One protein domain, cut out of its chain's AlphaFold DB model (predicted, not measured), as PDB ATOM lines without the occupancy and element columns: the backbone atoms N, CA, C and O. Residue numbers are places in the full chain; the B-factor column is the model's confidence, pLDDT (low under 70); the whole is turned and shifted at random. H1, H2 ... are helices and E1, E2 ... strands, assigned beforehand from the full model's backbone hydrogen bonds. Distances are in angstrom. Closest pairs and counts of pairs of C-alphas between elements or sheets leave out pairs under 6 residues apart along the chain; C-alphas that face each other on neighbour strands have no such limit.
ATOM      1  N   ASN A   8     -15.354  77.255  15.222       79.88
ATOM      2  CA  ASN A   8     -14.831  76.960  13.894       79.88
ATOM      3  C   ASN A   8     -14.401  78.277  13.254       79.88
ATOM      4  O   ASN A   8     -15.097  79.288  13.397       79.88
ATOM      5  N   ILE A   9     -13.272  78.269  12.555       84.75
ATOM      6  CA  ILE A   9     -12.738  79.443  11.860       84.75
ATOM      7  C   ILE A   9     -12.602  79.072  10.392       84.75
ATOM      8  O   ILE A   9     -12.006  78.049  10.078       84.75
ATOM      9  N   ILE A  10     -13.150  79.901   9.505       87.88
ATOM     10  CA  ILE A  10     -13.072  79.698   8.058       87.88
ATOM     11  C   ILE A  10     -12.269  80.850   7.459       87.88
ATOM     12  O   ILE A  10     -12.621  82.015   7.647       87.88
ATOM     13  N   VAL A  11     -11.199  80.525   6.736       88.12
ATOM     14  CA  VAL A  11     -10.348  81.492   6.036       88.12
ATOM     15  C   VAL A  11     -10.574  81.343   4.536       88.12
ATOM     16  O   VAL A  11     -10.168  80.352   3.935       88.12
ATOM     17  N   THR A  12     -11.251  82.321   3.934       88.25
ATOM     18  CA  THR A  12     -11.575  82.318   2.500       88.25
ATOM     19  C   THR A  12     -10.490  82.990   1.662       88.25
ATOM     20  O   THR A  12     -10.089  82.465   0.633       88.25
ATOM     21  N   GLU A  13      -9.994  84.140   2.119       86.31
ATOM     22  CA  GLU A  13      -8.990  84.940   1.422       86.31
ATOM     23  C   GLU A  13      -8.034  85.559   2.439       86.31
ATOM     24  O   GLU A  13      -8.452  86.214   3.399       86.31
ATOM     25  N   ALA A  14      -6.734  85.370   2.234       83.94
ATOM     26  CA  ALA A  14      -5.712  86.033   3.023       83.94
ATOM     27  C   ALA A  14      -4.408  86.126   2.236       83.94
ATOM     28  O   ALA A  14      -3.895  85.133   1.724       83.94
ATOM     29  N   ARG A  15      -3.823  87.328   2.207       82.88
ATOM     30  CA  ARG A  15      -2.431  87.488   1.780       82.88
ATOM     31  C   ARG A  15      -1.489  86.884   2.810       82.88
ATOM     32  O   ARG A  15      -1.771  86.912   4.018       82.88
ATOM     33  N   LYS A  16      -0.336  86.421   2.334       71.75
ATOM     34  CA  LYS A  16       0.788  86.025   3.177       71.75
ATOM     35  C   LYS A  16       1.114  87.135   4.179       71.75
ATOM     36  O   LYS A  16       1.220  88.306   3.816       71.75
ATOM     37  N   ARG A  17       1.232  86.759   5.457       70.62
ATOM     38  CA  ARG A  17       1.473  87.657   6.611       70.62
ATOM     39  C   ARG A  17       0.370  88.678   6.937       70.62
ATOM     40  O   ARG A  17       0.651  89.681   7.591       70.62
ATOM     41  N   SER A  18      -0.885  88.453   6.546       77.62
ATOM     42  CA  SER A  18      -1.980  89.278   7.086       77.62
ATOM     43  C   SER A  18      -2.125  89.078   8.606       77.62
ATOM     44  O   SER A  18      -1.891  87.982   9.119       77.62
ATOM     45  N   GLY A  19      -2.542  90.113   9.345       74.00
ATOM     46  CA  GLY A  19      -2.782  89.997  10.795       74.00
ATOM     47  C   GLY A  19      -3.817  88.914  11.149       74.00
ATOM     48  O   GLY A  19      -3.719  88.255  12.187       74.00
ATOM     49  N   SER A  20      -4.761  88.665  10.238       74.19
ATOM     50  CA  SER A  20      -5.735  87.573  10.323       74.19
ATOM     51  C   SER A  20      -5.079  86.193  10.194       74.19
ATOM     52  O   SER A  20      -5.460  85.275  10.916       74.19
ATOM     53  N   LEU A  21      -4.059  86.054   9.338       80.00
ATOM     54  CA  LEU A  21      -3.332  84.799   9.121       80.00
ATOM     55  C   LEU A  21      -2.486  84.403  10.333       80.00
ATOM     56  O   LEU A  21      -2.477  83.242  10.720       80.00
ATOM     57  N   ILE A  22      -1.832  85.375  10.974       81.38
ATOM     58  CA  ILE A  22      -1.073  85.136  12.213       81.38
ATOM     59  C   ILE A  22      -2.001  84.565  13.291       81.38
ATOM     60  O   ILE A  22      -1.677  83.583  13.948       81.38
ATOM     61  N   THR A  23      -3.195  85.149  13.420       82.00
ATOM     62  CA  THR A  23      -4.208  84.686  14.377       82.00
ATOM     63  C   THR A  23      -4.708  83.273  14.042       82.00
ATOM     64  O   THR A  23      -4.949  82.486  14.954       82.00
ATOM     65  N   ALA A  24      -4.864  82.944  12.755       82.44
ATOM     66  CA  ALA A  24      -5.273  81.612  12.307       82.44
ATOM     67  C   ALA A  24      -4.183  80.551  12.545       82.44
ATOM     68  O   ALA A  24      -4.508  79.462  13.001       82.44
ATOM     69  N   ASN A  25      -2.907  80.884  12.325       82.81
ATOM     70  CA  ASN A  25      -1.779  79.991  12.611       82.81
ATOM     71  C   ASN A  25      -1.667  79.666  14.103       82.81
ATOM     72  O   ASN A  25      -1.595  78.497  14.460       82.81
ATOM     73  N   ILE A  26      -1.750  80.673  14.980       84.62
ATOM     74  CA  ILE A  26      -1.738  80.447  16.438       84.62
ATOM     75  C   ILE A  26      -2.897  79.528  16.848       84.62
ATOM     76  O   ILE A  26      -2.754  78.642  17.678       84.62
ATOM     77  N   ALA A  27      -4.073  79.712  16.251       84.06
ATOM     78  CA  ALA A  27      -5.226  78.876  16.551       84.06
ATOM     79  C   ALA A  27      -5.087  77.437  16.033       84.06
ATOM     80  O   ALA A  27      -5.605  76.519  16.667       84.06
ATOM     81  N   LEU A  28      -4.375  77.240  14.922       83.62
ATOM     82  CA  LEU A  28      -4.005  75.920  14.424       83.62
ATOM     83  C   LEU A  28      -3.047  75.210  15.397       83.62
ATOM     84  O   LEU A  28      -3.268  74.047  15.725       83.62
ATOM     85  N   GLU A  29      -2.042  75.924  15.917       83.94
ATOM     86  CA  GLU A  29      -1.108  75.422  16.943       83.94
ATOM     87  C   GLU A  29      -1.834  75.029  18.243       83.94
ATOM     88  O   GLU A  29      -1.516  74.018  18.868       83.94
ATOM     89  N   GLU A  30      -2.880  75.770  18.607       83.75
ATOM     90  CA  GLU A  30      -3.774  75.491  19.742       83.75
ATOM     91  C   GLU A  30      -4.777  74.345  19.470       83.75
ATOM     92  O   GLU A  30      -5.761  74.193  20.197       83.75
ATOM     93  N   ASN A  31      -4.561  73.536  18.422       77.69
ATOM     94  CA  ASN A  31      -5.415  72.409  18.021       77.69
ATOM     95  C   ASN A  31      -6.889  72.799  17.803       77.69
ATOM     96  O   ASN A  31      -7.808  72.036  18.117       77.69
ATOM     97  N   ARG A  32      -7.143  74.002  17.274       81.94
ATOM     98  CA  ARG A  32      -8.503  74.430  16.919       81.94
ATOM     99  C   ARG A  32      -8.862  74.018  15.501       81.94
ATOM    100  O   ARG A  32      -8.018  73.916  14.617       81.94
ATOM    101  N   ASN A  33     -10.165  73.880  15.273       84.38
ATOM    102  CA  ASN A  33     -10.712  73.562  13.963       84.38
ATOM    103  C   ASN A  33     -10.627  74.781  13.036       84.38
ATOM    104  O   ASN A  33     -11.476  75.685  13.065       84.38
ATOM    105  N   ILE A  34      -9.570  74.803  12.225       88.44
ATOM    106  CA  ILE A  34      -9.354  75.784  11.165       88.44
ATOM    107  C   ILE A  34      -9.751  75.145   9.839       88.44
ATOM    108  O   ILE A  34      -9.273  74.068   9.485       88.44
ATOM    109  N   PHE A  35     -10.580  75.855   9.092       90.81
ATOM    110  CA  PHE A  35     -10.946  75.548   7.723       90.81
ATOM    111  C   PHE A  35     -10.370  76.624   6.813       90.81
ATOM    112  O   PHE A  35     -10.467  77.817   7.110       90.81
ATOM    113  N   ALA A  36      -9.797  76.222   5.690       91.88
ATOM    114  CA  ALA A  36      -9.235  77.144   4.716       91.88
ATOM    115  C   ALA A  36      -9.744  76.791   3.319       91.88
ATOM    116  O   ALA A  36      -9.755  75.624   2.931       91.88
ATOM    117  N   VAL A  37     -10.196  77.798   2.574       92.88
ATOM    118  CA  VAL A  37     -10.667  77.610   1.199       92.88
ATOM    119  C   VAL A  37      -9.447  77.580   0.276       92.88
ATOM    120  O   VAL A  37      -8.749  78.591   0.177       92.88
ATOM    121  N   PRO A  38      -9.158  76.451  -0.393       91.81
ATOM    122  CA  PRO A  38      -8.045  76.384  -1.325       91.81
ATOM    123  C   PRO A  38      -8.294  77.299  -2.526       91.81
ATOM    124  O   PRO A  38      -9.426  77.456  -2.989       91.81
ATOM    125  N   GLY A  39      -7.221  77.865  -3.070       93.06
ATOM    126  CA  GLY A  39      -7.302  78.691  -4.271       93.06
ATOM    127  C   GLY A  39      -6.044  78.630  -5.137       93.06
ATOM    128  O   GLY A  39      -5.080  77.943  -4.785       93.06
ATOM    129  N   PRO A  40      -6.036  79.326  -6.287       94.31
ATOM    130  CA  PRO A  40      -4.938  79.266  -7.248       94.31
ATOM    131  C   PRO A  40      -3.591  79.647  -6.623       94.31
ATOM    132  O   PRO A  40      -3.482  80.685  -5.979       94.31
ATOM    133  N   VAL A  41      -2.536  78.864  -6.872       91.19
ATOM    134  CA  VAL A  41      -1.183  79.125  -6.326       91.19
ATOM    135  C   VAL A  41      -0.572  80.451  -6.789       91.19
ATOM    136  O   VAL A  41       0.329  80.970  -6.141       91.19
ATOM    137  N   SER A  42      -1.054  81.003  -7.904       93.69
ATOM    138  CA  SER A  42      -0.644  82.308  -8.431       93.69
ATOM    139  C   SER A  42      -1.422  83.481  -7.829       93.69
ATOM    140  O   SER A  42      -1.085  84.631  -8.101       93.69
ATOM    141  N   SER A  43      -2.479  83.217  -7.054       92.06
ATOM    142  CA  SER A  43      -3.312  84.253  -6.448       92.06
ATOM    143  C   SER A  43      -2.718  84.703  -5.112       92.06
ATOM    144  O   SER A  43      -2.676  83.905  -4.171       92.06
ATOM    145  N   PRO A  44      -2.364  85.994  -4.949       89.06
ATOM    146  CA  PRO A  44      -1.874  86.516  -3.674       89.06
ATOM    147  C   PRO A  44      -2.876  86.358  -2.523       89.06
ATOM    148  O   PRO A  44      -2.487  86.364  -1.362       89.06
ATOM    149  N   LEU A  45      -4.173  86.247  -2.826       89.69
ATOM    150  CA  LEU A  45      -5.236  86.055  -1.832       89.69
ATOM    151  C   LEU A  45      -5.382  84.596  -1.387       89.69
ATOM    152  O   LEU A  45      -6.009  84.334  -0.362       89.69
ATOM    153  N   SER A  46      -4.807  83.660  -2.141       92.00
ATOM    154  CA  SER A  46      -4.836  82.228  -1.838       92.00
ATOM    155  C   SER A  46      -3.572  81.755  -1.123       92.00
ATOM    156  O   SER A  46      -3.567  80.649  -0.595       92.00
ATOM    157  N   GLU A  47      -2.526  82.585  -1.042       92.06
ATOM    158  CA  GLU A  47      -1.289  82.253  -0.322       92.06
ATOM    159  C   GLU A  47      -1.561  81.881   1.141       92.06
ATOM    160  O   GLU A  47      -1.106  80.841   1.602       92.06
ATOM    161  N   GLY A  48      -2.349  82.687   1.856       91.50
ATOM    162  CA  GLY A  48      -2.680  82.439   3.257       91.50
ATOM    163  C   GLY A  48      -3.497  81.160   3.485       91.50
ATOM    164  O   GLY A  48      -3.063  80.310   4.262       91.50
ATOM    165  N   PRO A  49      -4.656  80.978   2.822       92.06
ATOM    166  CA  PRO A  49      -5.422  79.737   2.916       92.06
ATOM    167  C   PRO A  49      -4.598  78.495   2.551       92.06
ATOM    168  O   PRO A  49      -4.646  77.502   3.268       92.06
ATOM    169  N   ASN A  50      -3.790  78.557   1.489       93.38
ATOM    170  CA  ASN A  50      -2.959  77.427   1.075       93.38
ATOM    171  C   ASN A  50      -1.843  77.126   2.095       93.38
ATOM    172  O   ASN A  50      -1.569  75.955   2.353       93.38
ATOM    173  N   GLU A  51      -1.232  78.147   2.712       91.81
ATOM    174  CA  GLU A  51      -0.278  77.968   3.821       91.81
ATOM    175  C   GLU A  51      -0.945  77.310   5.040       91.81
ATOM    176  O   GLU A  51      -0.367  76.399   5.627       91.81
ATOM    177  N   LEU A  52      -2.177  77.704   5.388       90.44
ATOM    178  CA  LEU A  52      -2.931  77.081   6.483       90.44
ATOM    179  C   LEU A  52      -3.226  75.605   6.205       90.44
ATOM    180  O   LEU A  52      -3.050  74.773   7.092       90.44
ATOM    181  N   ILE A  53      -3.639  75.268   4.980       92.00
ATOM    182  CA  ILE A  53      -3.871  73.873   4.569       92.00
ATOM    183  C   ILE A  53      -2.571  73.070   4.684       92.00
ATOM    184  O   ILE A  53      -2.572  71.978   5.245       92.00
ATOM    185  N   ALA A  54      -1.450  73.627   4.218       90.38
ATOM    186  CA  ALA A  54      -0.141  72.985   4.335       90.38
ATOM    187  C   ALA A  54       0.299  72.784   5.798       90.38
ATOM    188  O   ALA A  54       1.009  71.824   6.092       90.38
ATOM    189  N   ALA A  55      -0.136  73.656   6.709       89.31
ATOM    190  CA  ALA A  55       0.134  73.555   8.140       89.31
ATOM    191  C   ALA A  55      -0.810  72.588   8.889       89.31
ATOM    192  O   ALA A  55      -0.584  72.323  10.068       89.31
ATOM    193  N   GLY A  56      -1.843  72.048   8.228       88.50
ATOM    194  CA  GLY A  56      -2.776  71.073   8.808       88.50
ATOM    195  C   GLY A  56      -4.218  71.561   8.979       88.50
ATOM    196  O   GLY A  56      -5.015  70.868   9.606       88.50
ATOM    197  N   ALA A  57      -4.582  72.730   8.440       90.50
ATOM    198  CA  ALA A  57      -5.981  73.152   8.387       90.50
ATOM    199  C   ALA A  57      -6.801  72.269   7.434       90.50
ATOM    200  O   ALA A  57      -6.302  71.778   6.419       90.50
ATOM    201  N   TYR A  58      -8.097  72.134   7.713       90.69
ATOM    202  CA  TYR A  58      -9.006  71.374   6.865       90.69
ATOM    203  C   TYR A  58      -9.309  72.140   5.565       90.69
ATOM    204  O   TYR A  58      -9.786  73.281   5.621       90.69
TER     205      TYR A  58
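What this domain is: This is residues 8 to 58 of the 69 residues of an uncharacterized protein of Lactobacillus taiwanensis (UniProt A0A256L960). A very small parallel sheet of two short strands, E1 and E2, is covered on one face by two helices, H1 and H2, which lie side by side, run the same way and slant across the strands; the other face of the sheet is bare. Loops make the two ends of the longest axis: residues 30 to 33 after H1 at one end and the link from E2 to H2, around Ser 42, at the other. The printed part has 51 residues with two named strands and two named helices, in the order E1, H1, E2, H2 along the chain. The class is mixed, helices and strands, with 25 residues, under half, in named elements. The whole is compact, with a radius of gyration of the C-alphas of 9.5 A, and spans 29 by 20 by 15 A.

How they stand to each other: The sheet is made of E1, residues 9 to 11, and E2, residues 34 to 36, which are parallel with 21 degrees between their directions. The C-alphas of Ile 10 and Phe 35 face each other at 4.7 A. N 11 and O 35 are within hydrogen-bond range at 2.8 A, as are N 35 and O 9 at 2.8 A. With H1, residues 19 to 29, the two strands form a strand-helix-strand unit, two parallel neighbour strands with a helix between them along the chain, and its crossover is right-handed. The closest C-alphas of H1 and E2 are those of Leu 28 and Ile 34, 6.3 A apart; those of H1 and E1 are Ala 24 and Ile 9, at 7.8 A. H2, residues 47 to 54, comes nearer to E2, where the closest C-alphas, those of Pro 49 and Ala 36, are 5.0 A apart. H1 and H2 only just touch, with 3 pairs of C-alphas within 8 A, the closest being those of Leu 21 and Gly 48 at 6.4 A. Their lines stand at a shallow tilt of 3 degrees, the same way. In H1 and H2 every O i to N i+4 pair is within hydrogen-bond range.

Where its parts are: E1 begins at C-alpha 9, (-12.738, 79.443, 11.860); E1 and E2 each measure 6.6 A from first to last C-alpha. H1 measures 15.9 A and begins at C-alpha 19, (-2.782, 89.997, 10.795). H2 measures 10.4 A and ends at C-alpha 54, (-0.141, 72.985, 4.335).

The domain as a whole: The two C-alphas farthest apart are those of Glu 30 and Ser 42, at 29.2 A. The printed part has no cut. The link from H1 to E2 is tight, and those from E1 to H1 and from E2 to H2 are short. The mean pLDDT of the printed part is 86.4, and no printed residue is under 70.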